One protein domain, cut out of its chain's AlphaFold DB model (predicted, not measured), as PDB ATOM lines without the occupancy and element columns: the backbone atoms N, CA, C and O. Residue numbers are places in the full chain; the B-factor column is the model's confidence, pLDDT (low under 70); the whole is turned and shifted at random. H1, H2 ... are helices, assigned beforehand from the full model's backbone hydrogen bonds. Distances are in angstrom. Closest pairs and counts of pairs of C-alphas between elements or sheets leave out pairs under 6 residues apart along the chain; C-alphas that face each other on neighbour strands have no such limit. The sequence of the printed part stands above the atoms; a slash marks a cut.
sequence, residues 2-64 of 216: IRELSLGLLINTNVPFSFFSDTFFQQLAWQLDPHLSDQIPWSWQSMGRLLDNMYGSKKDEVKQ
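This is residues 2 to 64 of the 216 residues of an uncharacterized protein of Fusarium oxysporum (UniProt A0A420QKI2). A long helix, H4, crosses H1 with its first half and sticks out with residues 55 to 64 as an arm, while H2 and the short H3 form a separate pair at the other end of the domain. The 63 printed residues hold four named helices, H1 to H4, and no named strand: all helix. The whole is elongated, 41 by 23 by 19 A, and only just compact, close to loose, with a radius of gyration of the C-alphas of 12.7 A.

H4, residues 44 to 64, is 30.2 A long and ends at C-alpha 64 (147.100, 133.519, 114.292). H1, residues 2 to 13, begins at C-alpha 2 (131.438, 115.110, 121.743) and measures 16.2 A. H2 is residues 23 to 32, 14.4 A; H3 is residues 34 to 37, 4.9 A.

Residues 47 to 54 of H4 touch residues 3 to 7 of H1, about perpendicular at 88 degrees; the closest C-alphas, of Leu 7 and Leu 51, are 7.0 A apart. H2 and H3 touch, the closest C-alphas being those of Trp 30 and Ser 37, 5.3 A. H2 and H4 are apart. Every O i to N i+4 pair is within hydrogen-bond range in H1, H2 and H4; H3 is too short for one.

The printed part has no cut, no link is long, and no printed residue is under 70 in pLDDT.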
ATOM      1  N   ILE A   2     132.379 115.198 120.591       86.81
ATOM      2  CA  ILE A   2     131.438 115.110 121.743       86.81
ATOM      3  C   ILE A   2     131.804 116.038 122.894       86.81
ATOM      4  O   ILE A   2     130.958 116.799 123.335       86.81
ATOM      5  N   ARG A   3     133.064 116.029 123.341       87.00
ATOM      6  CA  ARG A   3     133.525 116.909 124.429       87.00
ATOM      7  C   ARG A   3     133.228 118.382 124.144       87.00
ATOM      8  O   ARG A   3     132.666 119.075 124.983       87.00
ATOM      9  N   GLU A   4     133.556 118.837 122.940       88.75
ATOM     10  CA  GLU A   4     133.310 120.216 122.507       88.75
ATOM     11  C   GLU A   4     131.815 120.528 122.431       88.75
ATOM     12  O   GLU A   4     131.409 121.605 122.850       88.75
ATOM     13  N   LEU A   5     130.989 119.589 121.955       90.94
ATOM     14  CA  LEU A   5     129.532 119.737 121.939       90.94
ATOM     15  C   LEU A   5     128.952 119.780 123.357       90.94
ATOM     16  O   LEU A   5     128.046 120.567 123.610       90.94
ATOM     17  N   SER A   6     129.490 118.994 124.295       89.44
ATOM     18  CA  SER A   6     129.104 119.044 125.707       89.44
ATOM     19  C   SER A   6     129.395 120.414 126.311       89.44
ATOM     20  O   SER A   6     128.528 120.988 126.962       89.44
ATOM     21  N   LEU A   7     130.583 120.971 126.060       91.06
ATOM     22  CA  LEU A   7     130.911 122.321 126.512       91.06
ATOM     23  C   LEU A   7     130.057 123.379 125.797       91.06
ATOM     24  O   LEU A   7     129.560 124.306 126.433       91.06
ATOM     25  N   GLY A   8     129.859 123.223 124.489       91.62
ATOM     26  CA  GLY A   8     129.029 124.102 123.671       91.62
ATOM     27  C   GLY A   8     127.588 124.160 124.164       91.62
ATOM     28  O   GLY A   8     127.018 125.246 124.208       91.62
ATOM     29  N   LEU A   9     127.030 123.032 124.618       91.00
ATOM     30  CA  LEU A   9     125.726 122.987 125.275       91.00
ATOM     31  C   LEU A   9     125.710 123.908 126.499       91.00
ATOM     32  O   LEU A   9     124.859 124.784 126.566       91.00
ATOM     33  N   LEU A  10     126.681 123.773 127.410       91.12
ATOM     34  CA  LEU A  10     126.745 124.598 128.625       91.12
ATOM     35  C   LEU A  10     126.820 126.093 128.316       91.12
ATOM     36  O   LEU A  10     126.083 126.879 128.907       91.12
ATOM     37  N   ILE A  11     127.699 126.468 127.381       89.62
ATOM     38  CA  ILE A  11     127.916 127.864 126.987       89.62
ATOM     39  C   ILE A  11     126.655 128.430 126.327       89.62
ATOM     40  O   ILE A  11     126.231 129.534 126.657       89.62
ATOM     41  N   ASN A  12     126.039 127.676 125.415       92.56
ATOM     42  CA  ASN A  12     124.886 128.134 124.647       92.56
ATOM     43  C   ASN A  12     123.602 128.207 125.485       92.56
ATOM     44  O   ASN A  12     122.787 129.101 125.275       92.56
ATOM     45  N   THR A  13     123.400 127.279 126.426       92.00
ATOM     46  CA  THR A  13     122.183 127.234 127.255       92.00
ATOM     47  C   THR A  13     122.343 127.911 128.611       92.00
ATOM     48  O   THR A  13     121.381 127.947 129.374       92.00
ATOM     49  N   ASN A  14     123.530 128.438 128.924       89.50
ATOM     50  CA  ASN A  14     123.841 129.105 130.189       89.50
ATOM     51  C   ASN A  14     123.461 128.263 131.426       89.50
ATOM     52  O   ASN A  14     122.895 128.766 132.397       89.50
ATOM     53  N   VAL A  15     123.734 126.957 131.373       90.38
ATOM     54  CA  VAL A  15     123.495 126.046 132.504       90.38
ATOM     55  C   VAL A  15     124.779 125.854 133.319       90.38
ATOM     56  O   VAL A  15     125.881 125.998 132.781       90.38
ATOM     57  N   PRO A  16     124.681 125.513 134.617       88.94
ATOM     58  CA  PRO A  16     125.859 125.311 135.451       88.94
ATOM     59  C   PRO A  16     126.761 124.192 134.923       88.94
ATOM     60  O   PRO A  16     126.287 123.164 134.446       88.94
ATOM     61  N   PHE A  17     128.070 124.318 135.134       86.19
ATOM     62  CA  PHE A  17     129.045 123.260 134.829       86.19
ATOM     63  C   PHE A  17     128.775 121.929 135.555       86.19
ATOM     64  O   PHE A  17     129.293 120.892 135.151       86.19
ATOM     65  N   SER A  18     127.967 121.939 136.620       87.81
ATOM     66  CA  SER A  18     127.503 120.734 137.314       87.81
ATOM     67  C   SER A  18     126.372 119.996 136.591       87.81
ATOM     68  O   SER A  18     125.961 118.949 137.073       87.81
ATOM     69  N   PHE A  19     125.861 120.506 135.465       88.81
ATOM     70  CA  PHE A  19     124.778 119.879 134.697       88.81
ATOM     71  C   PHE A  19     125.086 118.418 134.341       88.81
ATOM     72  O   PHE A  19     124.255 117.541 134.539       88.81
ATOM     73  N   PHE A  20     126.315 118.135 133.902       87.62
ATOM     74  CA  PHE A  20     126.744 116.774 133.566       87.62
ATOM     75  C   PHE A  20     126.944 115.871 134.795       87.62
ATOM     76  O   PHE A  20     127.033 114.656 134.652       87.62
ATOM     77  N   SER A  21     126.957 116.423 136.008       88.12
ATOM     78  CA  SER A  21     126.996 115.620 137.232       88.12
ATOM     79  C   SER A  21     125.631 115.011 137.586       88.12
ATOM     80  O   SER A  21     125.559 114.255 138.552       88.12
ATOM     81  N   ASP A  22     124.555 115.351 136.865       90.50
ATOM     82  CA  ASP A  22     123.220 114.817 137.136       90.50
ATOM     83  C   ASP A  22     123.136 113.310 136.847       90.50
ATOM     84  O   ASP A  22     123.446 112.837 135.749       90.50
ATOM     85  N   THR A  23     122.684 112.551 137.845       91.50
ATOM     86  CA  THR A  23     122.642 111.087 137.795       91.50
ATOM     87  C   THR A  23     121.689 110.564 136.720       91.50
ATOM     88  O   THR A  23     121.999 109.571 136.061       91.50
ATOM     89  N   PHE A  24     120.535 111.205 136.518       92.88
ATOM     90  CA  PHE A  24     119.563 110.749 135.522       92.88
ATOM     91  C   PHE A  24     120.032 111.075 134.112       92.88
ATOM     92  O   PHE A  24     119.870 110.255 133.211       92.88
ATOM     93  N   PHE A  25     120.668 112.228 133.921       90.38
ATOM     94  CA  PHE A  25     121.269 112.591 132.648       90.38
ATOM     95  C   PHE A  25     122.415 111.643 132.265       90.38
ATOM     96  O   PHE A  25     122.479 111.198 131.119       90.38
ATOM     97  N   GLN A  26     123.267 111.260 133.222       91.19
ATOM     98  CA  GLN A  26     124.308 110.244 133.018       91.19
ATOM     99  C   GLN A  26     123.721 108.895 132.596       91.19
ATOM    100  O   GLN A  26     124.162 108.305 131.610       91.19
ATOM    101  N   GLN A  27     122.700 108.417 133.312       91.88
ATOM    102  CA  GLN A  27     122.024 107.165 132.975       91.88
ATOM    103  C   GLN A  27     121.366 107.236 131.596       91.88
ATOM    104  O   GLN A  27     121.515 106.310 130.806       91.88
ATOM    105  N   LEU A  28     120.681 108.337 131.283       92.50
ATOM    106  CA  LEU A  28     120.049 108.550 129.984       92.50
ATOM    107  C   LEU A  28     121.079 108.506 128.849       92.50
ATOM    108  O   LEU A  28     120.881 107.788 127.873       92.50
ATOM    109  N   ALA A  29     122.188 109.233 128.984       91.44
ATOM    110  CA  ALA A  29     123.254 109.244 127.987       91.44
ATOM    111  C   ALA A  29     123.882 107.856 127.798       91.44
ATOM    112  O   ALA A  29     124.099 107.436 126.663       91.44
ATOM    113  N   TRP A  30     124.109 107.125 128.893       91.88
ATOM    114  CA  TRP A  30     124.627 105.760 128.845       91.88
ATOM    115  C   TRP A  30     123.666 104.794 128.141       91.88
ATOM    116  O   TRP A  30     124.107 103.964 127.355       91.88
ATOM    117  N   GLN A  31     122.354 104.911 128.380       94.31
ATOM    118  CA  GLN A  31     121.342 104.078 127.715       94.31
ATOM    119  C   GLN A  31     121.238 104.362 126.212       94.31
ATOM    120  O   GLN A  31     120.917 103.459 125.443       94.31
ATOM    121  N   LEU A  32     121.485 105.606 125.792       92.88
ATOM    122  CA  LEU A  32     121.464 105.987 124.381       92.88
ATOM    123  C   LEU A  32     122.696 105.465 123.637       92.88
ATOM    124  O   LEU A  32     122.549 104.875 122.569       92.88
ATOM    125  N   ASP A  33     123.892 105.685 124.188       91.62
ATOM    126  CA  ASP A  33     125.141 105.159 123.635       91.62
ATOM    127  C   ASP A  33     126.257 105.131 124.706       91.62
ATOM    128  O   ASP A  33     126.826 106.178 125.049       91.62
ATOM    129  N   PRO A  34     126.631 103.940 125.212       89.44
ATOM    130  CA  PRO A  34     127.696 103.798 126.203       89.44
ATOM    131  C   PRO A  34     129.059 104.314 125.722       89.44
ATOM    132  O   PRO A  34     129.813 104.893 126.502       89.44
ATOM    133  N   HIS A  35     129.379 104.152 124.436       88.50
ATOM    134  CA  HIS A  35     130.679 104.546 123.897       88.50
ATOM    135  C   HIS A  35     130.822 106.070 123.792       88.50
ATOM    136  O   HIS A  35     131.910 106.619 123.991       88.50
ATOM    137  N   LEU A  36     129.726 106.772 123.494       84.88
ATOM    138  CA  LEU A  36     129.695 108.236 123.514       84.88
ATOM    139  C   LEU A  36     129.679 108.768 124.951       84.88
ATOM    140  O   LEU A  36     130.349 109.762 125.240       84.88
ATOM    141  N   SER A  37     128.979 108.076 125.853       87.75
ATOM    142  CA  SER A  37     128.939 108.384 127.283       87.75
ATOM    143  C   SER A  37     130.341 108.406 127.913       87.75
ATOM    144  O   SER A  37     130.669 109.332 128.654       87.75
ATOM    145  N   ASP A  38     131.218 107.465 127.558       87.69
ATOM    146  CA  ASP A  38     132.596 107.406 128.077       87.69
ATOM    147  C   ASP A  38     133.473 108.608 127.672       87.69
ATOM    148  O   ASP A  38     134.523 108.871 128.265       87.69
ATOM    149  N   GLN A  39     133.058 109.373 126.660       87.19
ATOM    150  CA  GLN A  39     133.813 110.528 126.171       87.19
ATOM    151  C   GLN A  39     133.429 111.838 126.870       87.19
ATOM    152  O   GLN A  39     134.199 112.805 126.785       87.19
ATOM    153  N   ILE A  40     132.276 111.884 127.543       86.06
ATOM    154  CA  ILE A  40     131.724 113.090 128.168       86.06
ATOM    155  C   ILE A  40     132.471 113.404 129.479       86.06
ATOM    156  O   ILE A  40     132.710 112.513 130.295       86.06
ATOM    157  N   PRO A  41     132.845 114.673 129.736       85.56
ATOM    158  CA  PRO A  41     133.394 115.066 131.027       85.56
ATOM    159  C   PRO A  41     132.258 115.192 132.047       85.56
ATOM    160  O   PRO A  41     131.591 116.219 132.128       85.56
ATOM    161  N   TRP A  42     132.050 114.145 132.840       87.25
ATOM    162  CA  TRP A  42     130.928 114.073 133.781       87.25
ATOM    163  C   TRP A  42     131.056 114.967 135.015       87.25
ATOM    164  O   TRP A  42     130.057 115.265 135.659       87.25
ATOM    165  N   SER A  43     132.270 115.402 135.364       87.38
ATOM    166  CA  SER A  43     132.497 116.235 136.547       87.38
ATOM    167  C   SER A  43     132.720 117.703 136.207       87.38
ATOM    168  O   SER A  43     133.333 118.047 135.192       87.38
ATOM    169  N   TRP A  44     132.328 118.564 137.147       87.75
ATOM    170  CA  TRP A  44     132.586 120.002 137.105       87.75
ATOM    171  C   TRP A  44     134.069 120.329 136.851       87.75
ATOM    172  O   TRP A  44     134.375 121.137 135.976       87.75
ATOM    173  N   GLN A  45     135.006 119.664 137.545       89.88
ATOM    174  CA  GLN A  45     136.443 119.913 137.348       89.88
ATOM    175  C   GLN A  45     136.908 119.526 135.940       89.88
ATOM    176  O   GLN A  45     137.760 120.194 135.352       89.88
ATOM    177  N   SER A  46     136.382 118.423 135.401       90.25
ATOM    178  CA  SER A  46     136.760 117.943 134.070       90.25
ATOM    179  C   SER A  46     136.231 118.870 132.984       90.25
ATOM    180  O   SER A  46     136.943 119.143 132.019       90.25
ATOM    181  N   MET A  47     135.021 119.397 133.173       90.44
ATOM    182  CA  MET A  47     134.428 120.378 132.275       90.44
ATOM    183  C   MET A  47     135.145 121.732 132.340       90.44
ATOM    184  O   MET A  47     135.411 122.323 131.298       90.44
ATOM    185  N   GLY A  48     135.536 122.184 133.536       91.31
ATOM    186  CA  GLY A  48     136.362 123.383 133.704       91.31
ATOM    187  C   GLY A  48     137.701 123.265 132.972       91.31
ATOM    188  O   GLY A  48     138.046 124.119 132.165       91.31
ATOM    189  N   ARG A  49     138.408 122.140 133.136       92.06
ATOM    190  CA  ARG A  49     139.660 121.884 132.404       92.06
ATOM    191  C   ARG A  49     139.456 121.832 130.888       92.06
ATOM    192  O   ARG A  49     140.316 122.272 130.132       92.06
ATOM    193  N   LEU A  50     138.337 121.260 130.436       92.06
ATOM    194  CA  LEU A  50     137.998 121.239 129.017       92.06
ATOM    195  C   LEU A  50     137.784 122.658 128.477       92.06
ATOM    196  O   LEU A  50     138.300 122.963 127.405       92.06
ATOM    197  N   LEU A  51     137.078 123.513 129.224       93.44
ATOM    198  CA  LEU A  51     136.912 124.923 128.882       93.44
ATOM    199  C   LEU A  51     138.258 125.634 128.771       93.44
ATOM    200  O   LEU A  51     138.494 126.280 127.756       93.44
ATOM    201  N   ASP A  52     139.141 125.484 129.759       94.38
ATOM    202  CA  ASP A  52     140.454 126.140 129.756       94.38
ATOM    203  C   ASP A  52     141.292 125.718 128.541       94.38
ATOM    204  O   ASP A  52     141.861 126.560 127.843       94.38
ATOM    205  N   ASN A  53     141.316 124.417 128.234       94.50
ATOM    206  CA  ASN A  53     142.028 123.885 127.073       94.50
ATOM    207  C   ASN A  53     141.440 124.404 125.753       94.50
ATOM    208  O   ASN A  53     142.185 124.811 124.859       94.50
ATOM    209  N   MET A  54     140.109 124.400 125.619       93.56
ATOM    210  CA  MET A  54     139.432 124.905 124.422       93.56
ATOM    211  C   MET A  54     139.629 126.409 124.254       93.56
ATOM    212  O   MET A  54     139.893 126.867 123.145       93.56
ATOM    213  N   TYR A  55     139.542 127.170 125.344       94.06
ATOM    214  CA  TYR A  55     139.820 128.599 125.347       94.06
ATOM    215  C   TYR A  55     141.258 128.874 124.902       94.06
ATOM    216  O   TYR A  55     141.455 129.707 124.025       94.06
ATOM    217  N   GLY A  56     142.245 128.144 125.435       96.31
ATOM    218  CA  GLY A  56     143.645 128.257 125.016       96.31
ATOM    219  C   GLY A  56     143.824 128.008 123.517       96.31
ATOM    220  O   GLY A  56     144.332 128.874 122.810       96.31
ATOM    221  N   SER A  57     143.297 126.887 123.013       96.00
ATOM    222  CA  SER A  57     143.356 126.552 121.583       96.00
ATOM    223  C   SER A  57     142.699 127.623 120.706       96.00
ATOM    224  O   SER A  57     143.274 128.049 119.708       96.00
ATOM    225  N   LYS A  58     141.501 128.097 121.075       95.12
ATOM    226  CA  LYS A  58     140.782 129.127 120.308       95.12
ATOM    227  C   LYS A  58     141.453 130.490 120.388       95.12
ATOM    228  O   LYS A  58     141.437 131.242 119.419       95.12
ATOM    229  N   LYS A  59     142.075 130.811 121.520       96.50
ATOM    230  CA  LYS A  59     142.875 132.022 121.679       96.50
ATOM    231  C   LYS A  59     144.086 132.005 120.754       96.50
ATOM    232  O   LYS A  59     144.365 133.026 120.133       96.50
ATOM    233  N   ASP A  60     144.763 130.869 120.629       97.44
ATOM    234  CA  ASP A  60     145.894 130.716 119.712       97.44
ATOM    235  C   ASP A  60     145.457 130.821 118.242       97.44
ATOM    236  O   ASP A  60     146.123 131.499 117.460       97.44
ATOM    237  N   GLU A  61     144.298 130.261 117.877       96.81
ATOM    238  CA  GLU A  61     143.693 130.468 116.550       96.81
ATOM    239  C   GLU A  61     143.448 131.961 116.266       96.81
ATOM    240  O   GLU A  61     143.869 132.468 115.229       96.81
ATOM    241  N   VAL A  62     142.836 132.699 117.200       97.44
ATOM    242  CA  VAL A  62     142.584 134.142 117.028       97.44
ATOM    243  C   VAL A  62     143.889 134.945 116.983       97.44
ATOM    244  O   VAL A  62     143.994 135.896 116.211       97.44
ATOM    245  N   LYS A  63     144.921 134.564 117.748       97.69
ATOM    246  CA  LYS A  63     146.259 135.174 117.625       97.69
ATOM    247  C   LYS A  63     146.836 134.981 116.229       97.69
ATOM    248  O   LYS A  63     147.398 135.923 115.672       97.69
ATOM    249  N   GLN A  64     146.673 133.790 115.657       97.00
ATOM    250  CA  GLN A  64     147.100 133.519 114.292       97.00
ATOM    251  C   GLN A  64     146.307 134.361 113.284       97.00
ATOM    252  O   GLN A  64     146.915 134.978 112.416       97.00
TER     253      GLN A  64